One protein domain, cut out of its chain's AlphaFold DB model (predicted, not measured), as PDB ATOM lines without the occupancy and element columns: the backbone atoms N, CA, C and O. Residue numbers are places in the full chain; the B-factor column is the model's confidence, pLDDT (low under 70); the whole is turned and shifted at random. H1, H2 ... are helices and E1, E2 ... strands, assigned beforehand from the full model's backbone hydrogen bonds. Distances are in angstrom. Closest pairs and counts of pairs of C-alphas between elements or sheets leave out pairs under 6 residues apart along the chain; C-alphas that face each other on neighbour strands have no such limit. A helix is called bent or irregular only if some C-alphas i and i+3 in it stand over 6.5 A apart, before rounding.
ATOM      1  N   THR A  55       6.012 -12.876 -10.422       83.69
ATOM      2  CA  THR A  55       5.785 -13.854  -9.355       83.69
ATOM      3  C   THR A  55       7.115 -14.452  -8.906       83.69
ATOM      4  O   THR A  55       7.892 -14.918  -9.744       83.69
ATOM      5  N   GLY A  56       7.347 -14.529  -7.593       83.19
ATOM      6  CA  GLY A  56       8.562 -15.118  -7.027       83.19
ATOM      7  C   GLY A  56       8.861 -16.543  -7.521       83.19
ATOM      8  O   GLY A  56       7.971 -17.313  -7.896       83.19
ATOM      9  N   GLY A  57      10.147 -16.906  -7.512       80.44
ATOM     10  CA  GLY A  57      10.644 -18.177  -8.055       80.44
ATOM     11  C   GLY A  57      10.245 -19.430  -7.269       80.44
ATOM     12  O   GLY A  57      10.294 -20.525  -7.822       80.44
ATOM     13  N   GLN A  58       9.835 -19.289  -6.006       82.75
ATOM     14  CA  GLN A  58       9.417 -20.403  -5.159       82.75
ATOM     15  C   GLN A  58       7.945 -20.268  -4.797       82.75
ATOM     16  O   GLN A  58       7.545 -19.306  -4.146       82.75
ATOM     17  N   TRP A  59       7.138 -21.235  -5.229       87.94
ATOM     18  CA  TRP A  59       5.737 -21.336  -4.831       87.94
ATOM     19  C   TRP A  59       5.586 -22.458  -3.817       87.94
ATOM     20  O   TRP A  59       6.099 -23.561  -4.015       87.94
ATOM     21  N   THR A  60       4.855 -22.183  -2.745       87.50
ATOM     22  CA  THR A  60       4.527 -23.170  -1.723       87.50
ATOM     23  C   THR A  60       3.091 -23.621  -1.926       87.50
ATOM     24  O   THR A  60       2.157 -22.830  -1.840       87.50
ATOM     25  N   ARG A  61       2.907 -24.910  -2.198       86.88
ATOM     26  CA  ARG A  61       1.595 -25.523  -2.393       86.88
ATOM     27  C   ARG A  61       1.202 -26.318  -1.163       86.88
ATOM     28  O   ARG A  61       1.999 -27.111  -0.684       86.88
ATOM     29  N   SER A  62      -0.038 -26.165  -0.713       90.06
ATOM     30  CA  SER A  62      -0.660 -26.974   0.340       90.06
ATOM     31  C   SER A  62      -1.766 -27.826  -0.288       90.06
ATOM     32  O   SER A  62      -2.661 -27.279  -0.930       90.06
ATOM     33  N   ARG A  63      -1.699 -29.159  -0.174       86.44
ATOM     34  CA  ARG A  63      -2.719 -30.074  -0.718       86.44
ATOM     35  C   ARG A  63      -3.110 -31.128   0.306       86.44
ATOM     36  O   ARG A  63      -2.265 -31.736   0.958       86.44
ATOM     37  N   GLN A  64      -4.401 -31.421   0.352       90.69
ATOM     38  CA  GLN A  64      -4.964 -32.482   1.170       90.69
ATOM     39  C   GLN A  64      -5.529 -33.584   0.270       90.69
ATOM     40  O   GLN A  64      -6.286 -33.292  -0.653       90.69
ATOM     41  N   LYS A  65      -5.148 -34.848   0.498       85.75
ATOM     42  CA  LYS A  65      -5.587 -35.965  -0.359       85.75
ATOM     43  C   LYS A  65      -7.082 -36.249  -0.187       85.75
ATOM     44  O   LYS A  65      -7.779 -36.415  -1.175       85.75
ATOM     45  N   ASN A  66      -7.542 -36.265   1.064       87.00
ATOM     46  CA  ASN A  66      -8.935 -36.447   1.480       87.00
ATOM     47  C   ASN A  66      -9.275 -35.448   2.595       87.00
ATOM     48  O   ASN A  66      -8.374 -35.020   3.313       87.00
ATOM     49  N   LEU A  67     -10.559 -35.169   2.842       84.44
ATOM     50  CA  LEU A  67     -11.019 -34.212   3.867       84.44
ATOM     51  C   LEU A  67     -10.492 -34.485   5.296       84.44
ATOM     52  O   LEU A  67     -10.352 -33.557   6.083       84.44
ATOM     53  N   LEU A  68     -10.151 -35.738   5.617       89.56
ATOM     54  CA  LEU A  68      -9.664 -36.148   6.943       89.56
ATOM     55  C   LEU A  68      -8.140 -36.361   7.026       89.56
ATOM     56  O   LEU A  68      -7.619 -36.676   8.093       89.56
ATOM     57  N   SER A  69      -7.410 -36.255   5.910       89.19
ATOM     58  CA  SER A  69      -5.944 -36.411   5.905       89.19
ATOM     59  C   SER A  69      -5.245 -35.098   6.249       89.19
ATOM     60  O   SER A  69      -5.794 -34.036   5.989       89.19
ATOM     61  N   LYS A  70      -4.022 -35.142   6.787       86.44
ATOM     62  CA  LYS A  70      -3.232 -33.919   7.006       86.44
ATOM     63  C   LYS A  70      -2.854 -33.279   5.668       86.44
ATOM     64  O   LYS A  70      -2.528 -33.996   4.720       86.44
ATOM     65  N   SER A  71      -2.877 -31.947   5.610       88.81
ATOM     66  CA  SER A  71      -2.355 -31.223   4.452       88.81
ATOM     67  C   SER A  71      -0.845 -31.431   4.329       88.81
ATOM     68  O   SER A  71      -0.125 -31.417   5.331       88.81
ATOM     69  N   VAL A  72      -0.379 -31.647   3.103       89.25
ATOM     70  CA  VAL A  72       1.034 -31.772   2.756       89.25
ATOM     71  C   VAL A  72       1.444 -30.526   1.993       89.25
ATOM     72  O   VAL A  72       0.797 -30.138   1.017       89.25
ATOM     73  N   THR A  73       2.535 -29.916   2.442       90.25
ATOM     74  CA  THR A  73       3.120 -28.747   1.798       90.25
ATOM     75  C   THR A  73       4.310 -29.160   0.934       90.25
ATOM     76  O   THR A  73       5.153 -29.937   1.377       90.25
ATOM     77  N   SER A  74       4.393 -28.646  -0.291       88.31
ATOM     78  CA  SER A  74       5.507 -28.886  -1.211       88.31
ATOM     79  C   SER A  74       5.896 -27.614  -1.955       88.31
ATOM     80  O   SER A  74       5.050 -26.763  -2.229       88.31
ATOM     81  N   THR A  75       7.165 -27.503  -2.336       88.94
ATOM     82  CA  THR A  75       7.644 -26.420  -3.203       88.94
ATOM     83  C   THR A  75       7.434 -26.804  -4.666       88.94
ATOM     84  O   THR A  75       7.699 -27.945  -5.039       88.94
ATOM     85  N   LEU A  76       6.951 -25.875  -5.490       86.12
ATOM     86  CA  LEU A  76       6.743 -26.083  -6.926       86.12
ATOM     87  C   LEU A  76       7.882 -25.456  -7.739       86.12
ATOM     88  O   LEU A  76       8.246 -24.301  -7.508       86.12
ATOM     89  N   GLY A  77       8.410 -26.210  -8.709       85.81
ATOM     90  CA  GLY A  77       9.368 -25.717  -9.703       85.81
ATOM     91  C   GLY A  77       8.699 -24.975 -10.868       85.81
ATOM     92  O   GLY A  77       7.486 -24.788 -10.899       85.81
ATOM     93  N   ALA A  78       9.478 -24.543 -11.864       85.25
ATOM     94  CA  ALA A  78       8.953 -23.790 -13.012       85.25
ATOM     95  C   ALA A  78       7.903 -24.564 -13.836       85.25
ATOM     96  O   ALA A  78       6.824 -24.030 -14.088       85.25
ATOM     97  N   GLU A  79       8.185 -25.822 -14.182       87.00
ATOM     98  CA  GLU A  79       7.264 -26.669 -14.953       87.00
ATOM     99  C   GLU A  79       5.994 -27.014 -14.160       87.00
ATOM    100  O   GLU A  79       4.882 -26.929 -14.686       87.00
ATOM    101  N   ASP A  80       6.139 -27.310 -12.864       87.44
ATOM    102  CA  ASP A  80       5.004 -27.620 -11.989       87.44
ATOM    103  C   ASP A  80       4.070 -26.419 -11.819       87.44
ATOM    104  O   ASP A  80       2.853 -26.588 -11.795       87.44
ATOM    105  N   ARG A  81       4.613 -25.193 -11.746       88.19
ATOM    106  CA  ARG A  81       3.813 -23.956 -11.691       88.19
ATOM    107  C   ARG A  81       2.952 -23.789 -12.937       88.19
ATOM    108  O   ARG A  81       1.787 -23.422 -12.823       88.19
ATOM    109  N   LYS A  82       3.506 -24.071 -14.120       89.00
ATOM    110  CA  LYS A  82       2.761 -24.003 -15.383       89.00
ATOM    111  C   LYS A  82       1.646 -25.046 -15.422       89.00
ATOM    112  O   LYS A  82       0.515 -24.710 -15.759       89.00
ATOM    113  N   SER A  83       1.959 -26.283 -15.037       90.81
ATOM    114  CA  SER A  83       0.985 -27.375 -14.955       90.81
ATOM    115  C   SER A  83      -0.152 -27.053 -13.978       90.81
ATOM    116  O   SER A  83      -1.324 -27.159 -14.329       90.81
ATOM    117  N   GLU A  84       0.180 -26.571 -12.778       90.06
ATOM    118  CA  GLU A  84      -0.806 -26.230 -11.751       90.06
ATOM    119  C   GLU A  84      -1.674 -25.032 -12.151       90.06
ATOM    120  O   GLU A  84      -2.883 -25.053 -11.936       90.06
ATOM    121  N   LYS A  85      -1.073 -24.012 -12.778       90.44
ATOM    122  CA  LYS A  85      -1.802 -22.868 -13.334       90.44
ATOM    123  C   LYS A  85      -2.835 -23.336 -14.356       90.44
ATOM    124  O   LYS A  85      -3.998 -22.973 -14.233       90.44
ATOM    125  N   ASN A  86      -2.433 -24.165 -15.318       93.19
ATOM    126  CA  ASN A  86      -3.349 -24.697 -16.325       93.19
ATOM    127  C   ASN A  86      -4.473 -25.519 -15.682       93.19
ATOM    128  O   ASN A  86      -5.634 -25.286 -15.983       93.19
ATOM    129  N   MET A  87      -4.146 -26.388 -14.719       92.19
ATOM    130  CA  MET A  87      -5.144 -27.188 -14.003       92.19
ATOM    131  C   MET A  87      -6.175 -26.321 -13.259       92.19
ATOM    132  O   MET A  87      -7.353 -26.669 -13.212       92.19
ATOM    133  N   ALA A  88      -5.746 -25.199 -12.677       92.06
ATOM    134  CA  ALA A  88      -6.647 -24.254 -12.025       92.06
ATOM    135  C   ALA A  88      -7.577 -23.554 -13.031       92.06
ATOM    136  O   ALA A  88      -8.767 -23.415 -12.750       92.06
ATOM    137  N   PHE A  89      -7.068 -23.163 -14.204       92.25
ATOM    138  CA  PHE A  89      -7.889 -22.579 -15.268       92.25
ATOM    139  C   PHE A  89      -8.856 -23.588 -15.885       92.25
ATOM    140  O   PHE A  89     -10.010 -23.238 -16.093       92.25
ATOM    141  N   ASP A  90      -8.443 -24.839 -16.086       94.31
ATOM    142  CA  ASP A  90      -9.327 -25.906 -16.570       94.31
ATOM    143  C   ASP A  90     -10.471 -26.172 -15.580       94.31
ATOM    144  O   ASP A  90     -11.619 -26.370 -15.975       94.31
ATOM    145  N   LEU A  91     -10.178 -26.149 -14.273       91.81
ATOM    146  CA  LEU A  91     -11.205 -26.260 -13.237       91.81
ATOM    147  C   LEU A  91     -12.160 -25.064 -13.275       91.81
ATOM    148  O   LEU A  91     -13.370 -25.254 -13.187       91.81
ATOM    149  N   LEU A  92     -11.631 -23.845 -13.403       90.62
ATOM    150  CA  LEU A  92     -12.445 -22.636 -13.504       90.62
ATOM    151  C   LEU A  92     -13.331 -22.656 -14.760       90.62
ATOM    152  O   LEU A  92     -14.508 -22.315 -14.679       90.62
ATOM    153  N   ASP A  93     -12.802 -23.112 -15.895       91.06
ATOM    154  CA  ASP A  93     -13.536 -23.282 -17.153       91.06
ATOM    155  C   ASP A  93     -14.651 -24.328 -17.003       91.06
ATOM    156  O   ASP A  93     -15.810 -24.066 -17.320       91.06
ATOM    157  N   ALA A  94     -14.348 -25.477 -16.396       92.31
ATOM    158  CA  ALA A  94     -15.339 -26.516 -16.132       92.31
ATOM    159  C   ALA A  94     -16.454 -26.039 -15.183       92.31
ATOM    160  O   ALA A  94     -17.632 -26.317 -15.424       92.31
ATOM    161  N   LEU A  95     -16.101 -25.310 -14.119       89.44
ATOM    162  CA  LEU A  95     -17.059 -24.772 -13.149       89.44
ATOM    163  C   LEU A  95     -17.919 -23.656 -13.745       89.44
ATOM    164  O   LEU A  95     -19.122 -23.622 -13.503       89.44
ATOM    165  N   SER A  96     -17.326 -22.779 -14.554       89.44
ATOM    166  CA  SER A  96     -18.035 -21.691 -15.231       89.44
ATOM    167  C   SER A  96     -18.742 -22.134 -16.515       89.44
ATOM    168  O   SER A  96     -19.374 -21.309 -17.167       89.44
ATOM    169  N   ARG A  97     -18.668 -23.414 -16.916       88.56
ATOM    170  CA  ARG A  97     -19.125 -23.895 -18.238       88.56
ATOM    171  C   ARG A  97     -18.591 -23.005 -19.368       88.56
ATOM    172  O   ARG A  97     -19.363 -22.497 -20.188       88.56
ATOM    173  N   SER A  98     -17.287 -22.769 -19.328       86.75
ATOM    174  CA  SER A  98     -16.546 -21.875 -20.214       86.75
ATOM    175  C   SER A  98     -17.131 -20.463 -20.273       86.75
ATOM    176  O   SER A  98     -17.321 -19.893 -21.344       86.75
ATOM    177  N   GLY A  99     -17.482 -19.920 -19.102       83.88
ATOM    178  CA  GLY A  99     -18.069 -18.586 -18.943       83.88
ATOM    179  C   GLY A  99     -19.590 -18.499 -19.122       83.88
ATOM    180  O   GLY A  99     -20.153 -17.423 -18.954       83.88
ATOM    181  N   THR A 100     -20.287 -19.603 -19.419       86.06
ATOM    182  CA  THR A 100     -21.760 -19.599 -19.555       86.06
ATOM    183  C   THR A 100     -22.481 -19.551 -18.201       86.06
ATOM    184  O   THR A 100     -23.619 -19.092 -18.112       86.06
ATOM    185  N   LEU A 101     -21.857 -20.074 -17.143       87.69
ATOM    186  CA  LEU A 101     -22.382 -20.079 -15.782       87.69
ATOM    187  C   LEU A 101     -21.654 -19.009 -14.948       87.69
ATOM    188  O   LEU A 101     -20.446 -19.145 -14.736       87.69
ATOM    189  N   PRO A 102     -22.361 -17.980 -14.442       84.25
ATOM    190  CA  PRO A 102     -21.745 -16.944 -13.623       84.25
ATOM    191  C   PRO A 102     -21.292 -17.499 -12.267       84.25
ATOM    192  O   PRO A 102     -21.964 -18.333 -11.655       84.25
ATOM    193  N   VAL A 103     -20.159 -16.999 -11.773       85.19
ATOM    194  CA  VAL A 103     -19.618 -17.351 -10.454       85.19
ATOM    195  C   VAL A 103     -20.163 -16.364  -9.420       85.19
ATOM    196  O   VAL A 103     -19.573 -15.324  -9.173       85.19
ATOM    197  N   SER A 104     -21.310 -16.679  -8.812       85.25
ATOM    198  CA  SER A 104     -22.018 -15.748  -7.910       85.25
ATOM    199  C   SER A 104     -21.341 -15.491  -6.556       85.25
ATOM    200  O   SER A 104     -21.735 -14.566  -5.857       85.25
ATOM    201  N   TYR A 105     -20.373 -16.319  -6.155       86.25
ATOM    202  CA  TYR A 105     -19.701 -16.241  -4.847       86.25
ATOM    203  C   TYR A 105     -18.176 -16.237  -5.001       86.25
ATOM    204  O   TYR A 105     -17.470 -16.960  -4.295       86.25
ATOM    205  N   GLY A 106     -17.675 -15.495  -5.985       81.81
ATOM    206  CA  GLY A 106     -16.249 -15.301  -6.207       81.81
ATOM    207  C   GLY A 106     -15.914 -13.820  -6.215       81.81
ATOM    208  O   GLY A 106     -16.609 -13.045  -6.863       81.81
ATOM    209  N   ASP A 107     -14.833 -13.457  -5.532       85.44
ATOM    210  CA  ASP A 107     -14.271 -12.113  -5.601       85.44
ATOM    211  C   ASP A 107     -13.169 -12.088  -6.666       85.44
ATOM    212  O   ASP A 107     -12.250 -12.917  -6.655       85.44
ATOM    213  N   LEU A 108     -13.259 -11.142  -7.601       84.31
ATOM    214  CA  LEU A 108     -12.225 -10.896  -8.602       84.31
ATOM    215  C   LEU A 108     -11.368  -9.714  -8.156       84.31
ATOM    216  O   LEU A 108     -11.822  -8.575  -8.127       84.31
ATOM    217  N   HIS A 109     -10.100  -9.984  -7.859       88.81
ATOM    218  CA  HIS A 109      -9.122  -8.940  -7.574       88.81
ATOM    219  C   HIS A 109      -8.294  -8.650  -8.826       88.81
ATOM    220  O   HIS A 109      -7.528  -9.503  -9.280       88.81
ATOM    221  N   VAL A 110      -8.422  -7.436  -9.360       87.12
ATOM    222  CA  VAL A 110      -7.585  -6.929 -10.452       87.12
ATOM    223  C   VAL A 110      -6.525  -6.012  -9.854       87.12
ATOM    224  O   VAL A 110      -6.846  -5.073  -9.132       87.12
ATOM    225  N   VAL A 111      -5.253  -6.298 -10.132       88.12
ATOM    226  CA  VAL A 111      -4.126  -5.482  -9.663       88.12
ATOM    227  C   VAL A 111      -3.507  -4.781 -10.858       88.12
ATOM    228  O   VAL A 111      -2.994  -5.434 -11.767       88.12
TER     229      VAL A 111
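AT A GLANCE: This is residues 55 to 111 of the 187 residues of the protein "Hypothetical protein" of Grammatophora oceanica (UniProt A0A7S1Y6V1). What shape do these coordinates make? A two-stranded hairpin, E1 and E2, and one longer helix, H1, make an open V: the first turns of H1, residues 78 to 84, come near the hairpin, and the rest of the helix runs away from it. From the far end of H1 a long tail with no named element folds back, and its residues 104 to 111 stick out free. What is it made of, and how large is it? The printed part has 57 residues with two named strands and one named helix, in the order E1, E2, H1, and the sheet E1 - E2 is antiparallel. The class is mixed, helices and strands. The whole is loose, with a radius of gyration of the C-alphas of 14.2 A and spans of 34 by 31 by 19 A.

IN THESE COORDINATES: Where are the strands? E1 is residues 59 to 63, 12.8 A from first to last C-alpha, and begins with C-alpha 59 at (5.737, -21.336, -4.831). E2 is residues 72 to 76, 12.6 A long, and ends with C-alpha 76 at (6.743, -26.083, -6.926). Where is the helix? H1 is residues 78 to 96, 27.2 A long, and ends with C-alpha 96 at (-18.035, -21.691, -15.231).

HOW THE PARTS SIT: How do the strands pair? E1 and E2 are a hairpin of antiparallel neighbours, with 150 degrees between their directions and a short link of 8 residues. N 61 and O 74 are within hydrogen-bond range at 2.8 A, and N 72 and O 63 at 2.9 A. C-alphas 62 and 73, which face each other, are 4.4 A apart. How does the helix stand to them? A tight link of 1 residue joins E2 to H1. The closest C-alphas of E1 and H1 are those of Trp 59 and Arg 81, 7.6 A apart, while the centres are 14.0 A apart. Is the helix well formed? H1 is not bent, and every O i to N i+4 pair inside it is within hydrogen-bond range.

THE WHOLE: How far does it reach? The two C-alphas farthest apart are those of Lys 70 and Thr 100, at 35.4 A. Without residues 104 to 111, which stand free, the body of 49 residues spans 34 by 31 by 14 A. Is the run whole, and which stretch has no named element? The printed part has no cut, and neither link between the named elements is long. Residues 97 to 111 hold no named element, and their C-alphas lie 14 to 20 A from the mean of all C-alphas. Where is the model's confidence low? The mean pLDDT of the printed part is 87.8, and no printed residue is under 70.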